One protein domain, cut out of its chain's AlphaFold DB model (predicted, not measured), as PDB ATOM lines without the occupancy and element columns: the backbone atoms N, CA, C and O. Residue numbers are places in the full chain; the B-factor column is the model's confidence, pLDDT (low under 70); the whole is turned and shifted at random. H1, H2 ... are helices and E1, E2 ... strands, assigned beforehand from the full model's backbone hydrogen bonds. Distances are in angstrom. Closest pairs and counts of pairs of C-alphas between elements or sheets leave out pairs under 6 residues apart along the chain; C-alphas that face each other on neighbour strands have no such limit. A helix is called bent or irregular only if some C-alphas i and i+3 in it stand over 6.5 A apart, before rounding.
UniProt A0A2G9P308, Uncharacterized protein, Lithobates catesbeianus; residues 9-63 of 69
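AT A GLANCE: This is residues 9 to 63 of the 69 residues of an uncharacterized protein of Lithobates catesbeianus (UniProt A0A2G9P308). A long helix, H2, packs with its residues 26 to 33 on a small hairpin of two strands, E1 and E2, whose tip points away from the helix; a short irregular helix, H3, folds back on E1. Helix H1 is set off from H2 and the hairpin, its start near H3, and residues 14 to 21 stick out from the body. The printed part has 55 residues with three named helices and two named strands, in the order H1, H2, E1, E2, H3; the sheet's order is E1 - E2, antiparallel, and the class is mostly helix. The whole is compact, with a radius of gyration of the C-alphas of 11.3 A, and spans 30 by 27 by 17 A.

HOW THE PARTS SIT: H1, residues 9 to 18, is apart from H2, residues 26 to 40. H1 is close to but not clearly touching H3, residues 57 to 63: their closest C-alphas, of Leu 9 and Val 58, are 7.5 A apart. These two helices run the same way at a steep tilt of 51 degrees. H2 and H3 are apart. E1, residues 47 to 50, and E2, residues 53 to 56, are antiparallel neighbours in a hairpin, with 139 degrees between their directions. Across it, N 48 and O 55 are 2.8 A apart and N 55 and O 48 are 2.9 A apart, both within hydrogen-bond range. The closest C-alphas of H2 and E2, of Ile 26 and Ile 55, are 6.9 A apart; those of H2 and E1, of Gly 30 and Leu 47, are 7.5 A apart. The closest C-alphas of E1 and H3, of Ile 48 and Ser 57, are 5.9 A apart. H1 is apart from E1 and from E2. In H1 and H2 every O i to N i+4 pair is within hydrogen-bond range; in H3 it is 1 of 3, beside 3 of 4 O i to N i+3 pairs.

IN THESE COORDINATES: H1 begins at C-alpha 9, (43.848, 28.265, -23.675), and measures 14.5 A from first to last C-alpha. H2 measures 21.0 A and begins at C-alpha 26, (55.519, 36.457, -28.718). E1 measures 9.7 A and E2 10.1 A. H3 measures 9.9 A and ends at C-alpha 63, (60.418, 23.533, -24.461); it is irregular, with C-alphas 58 and 61 7.6 A apart.

THE WHOLE: The two C-alphas farthest apart, of Leu 39 and Pro 51, are 31.2 A apart. Residues 14 to 21, of which 14 to 18 belong to H1, stand free; the body without them spans 31 by 18 by 16 A. The links E1 to E2 and E2 to H3 are tight, those from H1 to H2 and from H2 to E1 are short, and no link is long. The printed part has no cut. Its mean pLDDT is 95.5, and no printed residue is under 70.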
ATOM      1  N   LEU A   9      43.379  29.646 -23.726       98.25
ATOM      2  CA  LEU A   9      43.848  28.265 -23.675       98.25
ATOM      3  C   LEU A   9      42.951  27.331 -24.501       98.25
ATOM      4  O   LEU A   9      43.447  26.599 -25.360       98.25
ATOM      5  N   GLU A  10      41.632  27.383 -24.299       98.38
ATOM      6  CA  GLU A  10      40.675  26.557 -25.047       98.38
ATOM      7  C   GLU A  10      40.694  26.872 -26.544       98.38
ATOM      8  O   GLU A  10      40.722  25.958 -27.373       98.38
ATOM      9  N   ALA A  11      40.735  28.158 -26.907       98.25
ATOM     10  CA  ALA A  11      40.822  28.582 -28.298       98.25
ATOM     11  C   ALA A  11      42.122  28.091 -28.958       98.25
ATOM     12  O   ALA A  11      42.092  27.615 -30.096       98.25
ATOM     13  N   HIS A  12      43.252  28.151 -28.246       97.50
ATOM     14  CA  HIS A  12      44.526  27.633 -28.736       97.50
ATOM     15  C   HIS A  12      44.491  26.110 -28.920       97.50
ATOM     16  O   HIS A  12      44.883  25.620 -29.979       97.50
ATOM     17  N   ILE A  13      43.975  25.356 -27.942       97.12
ATOM     18  CA  ILE A  13      43.816  23.895 -28.041       97.12
ATOM     19  C   ILE A  13      42.923  23.531 -29.231       97.12
ATOM     20  O   ILE A  13      43.254  22.626 -29.999       97.12
ATOM     21  N   HIS A  14      41.809  24.244 -29.413       97.56
ATOM     22  CA  HIS A  14      40.904  24.037 -30.538       97.56
ATOM     23  C   HIS A  14      41.607  24.271 -31.883       97.56
ATOM     24  O   HIS A  14      41.591  23.393 -32.744       97.56
ATOM     25  N   LEU A  15      42.288  25.409 -32.053       96.75
ATOM     26  CA  LEU A  15      43.002  25.713 -33.296       96.75
ATOM     27  C   LEU A  15      44.159  24.747 -33.560       96.75
ATOM     28  O   LEU A  15      44.377  24.378 -34.709       96.75
ATOM     29  N   LYS A  16      44.869  24.294 -32.524       95.88
ATOM     30  CA  LYS A  16      45.975  23.338 -32.658       95.88
ATOM     31  C   LYS A  16      45.507  21.964 -33.141       95.88
ATOM     32  O   LYS A  16      46.228  21.323 -33.895       95.88
ATOM     33  N   LYS A  17      44.288  21.533 -32.783       96.44
ATOM     34  CA  LYS A  17      43.667  20.323 -33.360       96.44
ATOM     35  C   LYS A  17      43.417  20.474 -34.863       96.44
ATOM     36  O   LYS A  17      43.634  19.528 -35.609       96.44
ATOM     37  N   CYS A  18      42.999  21.660 -35.307       97.38
ATOM     38  CA  CYS A  18      42.741  21.947 -36.722       97.38
ATOM     39  C   CYS A  18      44.026  22.226 -37.524       97.38
ATOM     40  O   CYS A  18      44.093  21.940 -38.716       97.38
ATOM     41  N   ARG A  19      45.046  22.808 -36.885       96.88
ATOM     42  CA  ARG A  19      46.335  23.176 -37.482       96.88
ATOM     43  C   ARG A  19      47.466  22.933 -36.465       96.88
ATOM     44  O   ARG A  19      47.792  23.823 -35.682       96.88
ATOM     45  N   PRO A  20      48.112  21.754 -36.483       94.75
ATOM     46  CA  PRO A  20      49.070  21.340 -35.444       94.75
ATOM     47  C   PRO A  20      50.291  22.249 -35.247       94.75
ATOM     48  O   PRO A  20      50.852  22.303 -34.151       94.75
ATOM     49  N   PHE A  21      50.679  22.978 -36.295       92.25
ATOM     50  CA  PHE A  21      51.845  23.863 -36.324       92.25
ATOM     51  C   PHE A  21      51.492  25.343 -36.110       92.25
ATOM     52  O   PHE A  21      52.213  26.217 -36.583       92.25
ATOM     53  N   ILE A  22      50.363  25.664 -35.459       93.69
ATOM     54  CA  ILE A  22      50.135  27.056 -35.054       93.69
ATOM     55  C   ILE A  22      51.159  27.484 -34.007       93.69
ATOM     56  O   ILE A  22      51.319  26.841 -32.969       93.69
ATOM     57  N   GLU A  23      51.813  28.605 -34.267       91.06
ATOM     58  CA  GLU A  23      52.761  29.204 -33.341       91.06
ATOM     59  C   GLU A  23      52.754  30.718 -33.540       91.06
ATOM     60  O   GLU A  23      53.457  31.247 -34.401       91.06
ATOM     61  N   PRO A  24      51.881  31.437 -32.817       95.38
ATOM     62  CA  PRO A  24      51.907  32.884 -32.862       95.38
ATOM     63  C   PRO A  24      53.226  33.436 -32.324       95.38
ATOM     64  O   PRO A  24      53.839  32.847 -31.433       95.38
ATOM     65  N   ASN A  25      53.640  34.595 -32.835       95.88
ATOM     66  CA  ASN A  25      54.809  35.287 -32.303       95.88
ATOM     67  C   ASN A  25      54.541  35.807 -30.879       95.88
ATOM     68  O   ASN A  25      53.391  35.985 -30.468       95.88
ATOM     69  N   ILE A  26      55.612  36.077 -30.132       95.56
ATOM     70  CA  ILE A  26      55.519  36.457 -28.718       95.56
ATOM     71  C   ILE A  26      54.722  37.751 -28.484       95.56
ATOM     72  O   ILE A  26      53.965  37.840 -27.520       95.56
ATOM     73  N   GLY A  27      54.823  38.725 -29.395       97.50
ATOM     74  CA  GLY A  27      54.055  39.969 -29.322       97.50
ATOM     75  C   GLY A  27      52.557  39.726 -29.504       97.50
ATOM     76  O   GLY A  27      51.744  40.260 -28.754       97.50
ATOM     77  N   PHE A  28      52.191  38.851 -30.442       98.12
ATOM     78  CA  PHE A  28      50.801  38.458 -30.655       98.12
ATOM     79  C   PHE A  28      50.241  37.671 -29.469       98.12
ATOM     80  O   PHE A  28      49.092  37.876 -29.092       98.12
ATOM     81  N   TRP A  29      51.049  36.824 -28.825       97.94
ATOM     82  CA  TRP A  29      50.656  36.202 -27.559       97.94
ATOM     83  C   TRP A  29      50.344  37.240 -26.486       97.94
ATOM     84  O   TRP A  29      49.292  37.146 -25.865       97.94
ATOM     85  N   GLY A  30      51.198  38.251 -26.312       98.25
ATOM     86  CA  GLY A  30      50.932  39.350 -25.379       98.25
ATOM     87  C   GLY A  30      49.610  40.067 -25.669       98.25
ATOM     88  O   GLY A  30      48.816  40.288 -24.759       98.25
ATOM     89  N   GLN A  31      49.326  40.349 -26.944       98.69
ATOM     90  CA  GLN A  31      48.055  40.951 -27.364       98.69
ATOM     91  C   GLN A  31      46.851  40.047 -27.064       98.69
ATOM     92  O   GLN A  31      45.836  40.526 -26.571       98.69
ATOM     93  N   LEU A  32      46.954  38.741 -27.328       98.56
ATOM     94  CA  LEU A  32      45.881  37.787 -27.038       98.56
ATOM     95  C   LEU A  32      45.613  37.646 -25.537       98.56
ATOM     96  O   LEU A  32      44.457  37.511 -25.149       98.56
ATOM     97  N   ILE A  33      46.659  37.684 -24.709       98.62
ATOM     98  CA  ILE A  33      46.545  37.645 -23.245       98.62
ATOM     99  C   ILE A  33      45.842  38.911 -22.745       98.62
ATOM    100  O   ILE A  33      44.855  38.817 -22.020       98.62
ATOM    101  N   GLY A  34      46.270  40.096 -23.198       98.69
ATOM    102  CA  GLY A  34      45.576  41.347 -22.873       98.69
ATOM    103  C   GLY A  34      44.103  41.312 -23.292       98.69
ATOM    104  O   GLY A  34      43.221  41.677 -22.522       98.69
ATOM    105  N   TYR A  35      43.823  40.756 -24.469       98.75
ATOM    106  CA  TYR A  35      42.460  40.627 -24.963       98.75
ATOM    107  C   TYR A  35      41.602  39.630 -24.161       98.75
ATOM    108  O   TYR A  35      40.408  39.852 -23.975       98.75
ATOM    109  N   GLU A  36      42.182  38.537 -23.661       98.69
ATOM    110  CA  GLU A  36      41.479  37.624 -22.752       98.69
ATOM    111  C   GLU A  36      41.131  38.314 -21.424       98.69
ATOM    112  O   GLU A  36      39.998  38.198 -20.960       98.69
ATOM    113  N   GLN A  37      42.066  39.098 -20.875       98.56
ATOM    114  CA  GLN A  37      41.857  39.879 -19.654       98.56
ATOM    115  C   GLN A  37      40.719  40.896 -19.830       98.56
ATOM    116  O   GLN A  37      39.876  41.031 -18.948       98.56
ATOM    117  N   GLU A  38      40.652  41.583 -20.974       98.62
ATOM    118  CA  GLU A  38      39.549  42.501 -21.303       98.62
ATOM    119  C   GLU A  38      38.196  41.785 -21.436       98.62
ATOM    120  O   GLU A  38      37.161  42.347 -21.077       98.62
ATOM    121  N   LEU A  39      38.181  40.557 -21.965       98.19
ATOM    122  CA  LEU A  39      36.950  39.793 -22.181       98.19
ATOM    123  C   LEU A  39      36.415  39.121 -20.912       98.19
ATOM    124  O   LEU A  39      35.198  39.043 -20.747       98.19
ATOM    125  N   TYR A  40      37.299  38.580 -20.073       98.19
ATOM    126  CA  TYR A  40      36.925  37.666 -18.988       98.19
ATOM    127  C   TYR A  40      37.450  38.079 -17.610       98.19
ATOM    128  O   TYR A  40      37.052  37.479 -16.618       98.19
ATOM    129  N   GLY A  41      38.308  39.099 -17.520       98.25
ATOM    130  CA  GLY A  41      38.875  39.575 -16.255       98.25
ATOM    131  C   GLY A  41      39.984  38.692 -15.678       98.25
ATOM    132  O   GLY A  41      40.532  39.036 -14.632       98.25
ATOM    133  N   GLU A  42      40.337  37.600 -16.354       97.69
ATOM    134  CA  GLU A  42      41.403  36.679 -15.961       97.69
ATOM    135  C   GLU A  42      42.123  36.106 -17.187       97.69
ATOM    136  O   GLU A  42      41.588  36.094 -18.302       97.69
ATOM    137  N   ASN A  43      43.332  35.586 -16.966       98.62
ATOM    138  CA  ASN A  43      44.151  34.967 -17.998       98.62
ATOM    139  C   ASN A  43      44.367  33.473 -17.768       98.62
ATOM    140  O   ASN A  43      44.754  33.031 -16.688       98.62
ATOM    141  N   THR A  44      44.208  32.689 -18.834       98.62
ATOM    142  CA  THR A  44      44.500  31.247 -18.836       98.62
ATOM    143  C   THR A  44      45.847  30.911 -19.464       98.62
ATOM    144  O   THR A  44      46.369  29.810 -19.272       98.62
ATOM    145  N   VAL A  45      46.448  31.856 -20.191       98.12
ATOM    146  CA  VAL A  45      47.800  31.743 -20.742       98.12
ATOM    147  C   VAL A  45      48.643  32.905 -20.241       98.12
ATOM    148  O   VAL A  45      48.253  34.060 -20.335       98.12
ATOM    149  N   HIS A  46      49.835  32.589 -19.749       97.75
ATOM    150  CA  HIS A  46      50.813  33.560 -19.263       97.75
ATOM    151  C   HIS A  46      52.101  33.492 -20.079       97.75
ATOM    152  O   HIS A  46      52.432  32.426 -20.603       97.75
ATOM    153  N   LEU A  47      52.847  34.594 -20.152       96.88
ATOM    154  CA  LEU A  47      54.232  34.578 -20.622       96.88
ATOM    155  C   LEU A  47      55.148  34.159 -19.470       96.88
ATOM    156  O   LEU A  47      55.064  34.711 -18.376       96.88
ATOM    157  N   ILE A  48      56.006  33.170 -19.713       95.88
ATOM    158  CA  ILE A  48      56.915  32.605 -18.716       95.88
ATOM    159  C   ILE A  48      58.346  32.570 -19.247       95.88
ATOM    160  O   ILE A  48      58.579  32.413 -20.448       95.88
ATOM    161  N   THR A  49      59.311  32.672 -18.341       93.50
ATOM    162  CA  THR A  49      60.729  32.492 -18.661       93.50
ATOM    163  C   THR A  49      61.053  31.006 -18.809       93.50
ATOM    164  O   THR A  49      60.643  30.183 -17.989       93.50
ATOM    165  N   SER A  50      61.815  30.662 -19.844       90.06
ATOM    166  CA  SER A  50      62.352  29.322 -20.091       90.06
ATOM    167  C   SER A  50      63.832  29.405 -20.495       90.06
ATOM    168  O   SER A  50      64.298  30.498 -20.824       90.06
ATOM    169  N   PRO A  51      64.572  28.279 -20.533       87.88
ATOM    170  CA  PRO A  51      65.965  28.269 -20.990       87.88
ATOM    171  C   PRO A  51      66.173  28.840 -22.400       87.88
ATOM    172  O   PRO A  51      67.255  29.321 -22.704       87.88
ATOM    173  N   ILE A  52      65.141  28.825 -23.249       88.69
ATOM    174  CA  ILE A  52      65.200  29.327 -24.630       88.69
ATOM    175  C   ILE A  52      64.581  30.726 -24.801       88.69
ATOM    176  O   ILE A  52      64.335  31.162 -25.923       88.69
ATOM    177  N   GLY A  53      64.292  31.423 -23.698       92.00
ATOM    178  CA  GLY A  53      63.683  32.755 -23.697       92.00
ATOM    179  C   GLY A  53      62.252  32.787 -23.160       92.00
ATOM    180  O   GLY A  53      61.785  31.847 -22.508       92.00
ATOM    181  N   ILE A  54      61.562  33.905 -23.402       94.44
ATOM    182  CA  ILE A  54      60.175  34.117 -22.969       94.44
ATOM    183  C   ILE A  54      59.235  33.381 -23.921       94.44
ATOM    184  O   ILE A  54      59.255  33.608 -25.130       94.44
ATOM    185  N   ILE A  55      58.387  32.524 -23.364       94.94
ATOM    186  CA  ILE A  55      57.448  31.686 -24.114       94.94
ATOM    187  C   ILE A  55      56.047  31.775 -23.504       94.94
ATOM    188  O   ILE A  55      55.911  32.059 -22.312       94.94
ATOM    189  N   PRO A  56      54.979  31.490 -24.263       96.75
ATOM    190  CA  PRO A  56      53.675  31.269 -23.662       96.75
ATOM    191  C   PRO A  56      53.686  29.967 -22.842       96.75
ATOM    192  O   PRO A  56      54.229  28.944 -23.259       96.75
ATOM    193  N   SER A  57      53.034  29.980 -21.685       96.19
ATOM    194  CA  SER A  57      52.904  28.844 -20.755       96.19
ATOM    195  C   SER A  57      52.380  27.559 -21.407       96.19
ATOM    196  O   SER A  57      52.792  26.468 -21.019       96.19
ATOM    197  N   VAL A  58      51.564  27.669 -22.460       94.94
ATOM    198  CA  VAL A  58      51.083  26.524 -23.258       94.94
ATOM    199  C   VAL A  58      52.185  25.778 -24.020       94.94
ATOM    200  O   VAL A  58      51.980  24.639 -24.439       94.94
ATOM    201  N   SER A  59      53.354  26.393 -24.197       92.31
ATOM    202  CA  SER A  59      54.514  25.791 -24.864       92.31
ATOM    203  C   SER A  59      55.488  25.120 -23.893       92.31
ATOM    204  O   SER A  59      56.398  24.434 -24.351       92.31
ATOM    205  N   LYS A  60      55.283  25.250 -22.573       88.56
ATOM    206  CA  LYS A  60      56.224  24.799 -21.533       88.56
ATOM    207  C   LYS A  60      56.686  23.350 -21.699       88.56
ATOM    208  O   LYS A  60      57.879  23.074 -21.627       88.56
ATOM    209  N   GLU A  61      55.760  22.423 -21.937       85.88
ATOM    210  CA  GLU A  61      56.099  20.999 -22.076       85.88
ATOM    211  C   GLU A  61      56.938  20.719 -23.329       85.88
ATOM    212  O   GLU A  61      57.830  19.876 -23.299       85.88
ATOM    213  N   ARG A  62      56.718  21.466 -24.421       84.25
ATOM    214  CA  ARG A  62      57.522  21.330 -25.645       84.25
ATOM    215  C   ARG A  62      58.958  21.796 -25.415       84.25
ATOM    216  O   ARG A  62      59.891  21.203 -25.945       84.25
ATOM    217  N   THR A  63      59.129  22.860 -24.640       82.25
ATOM    218  CA  THR A  63      60.418  23.533 -24.461       82.25
ATOM    219  C   THR A  63      61.220  22.992 -23.281       82.25
ATOM    220  O   THR A  63      62.376  23.366 -23.121       82.25
TER     221      THR A  63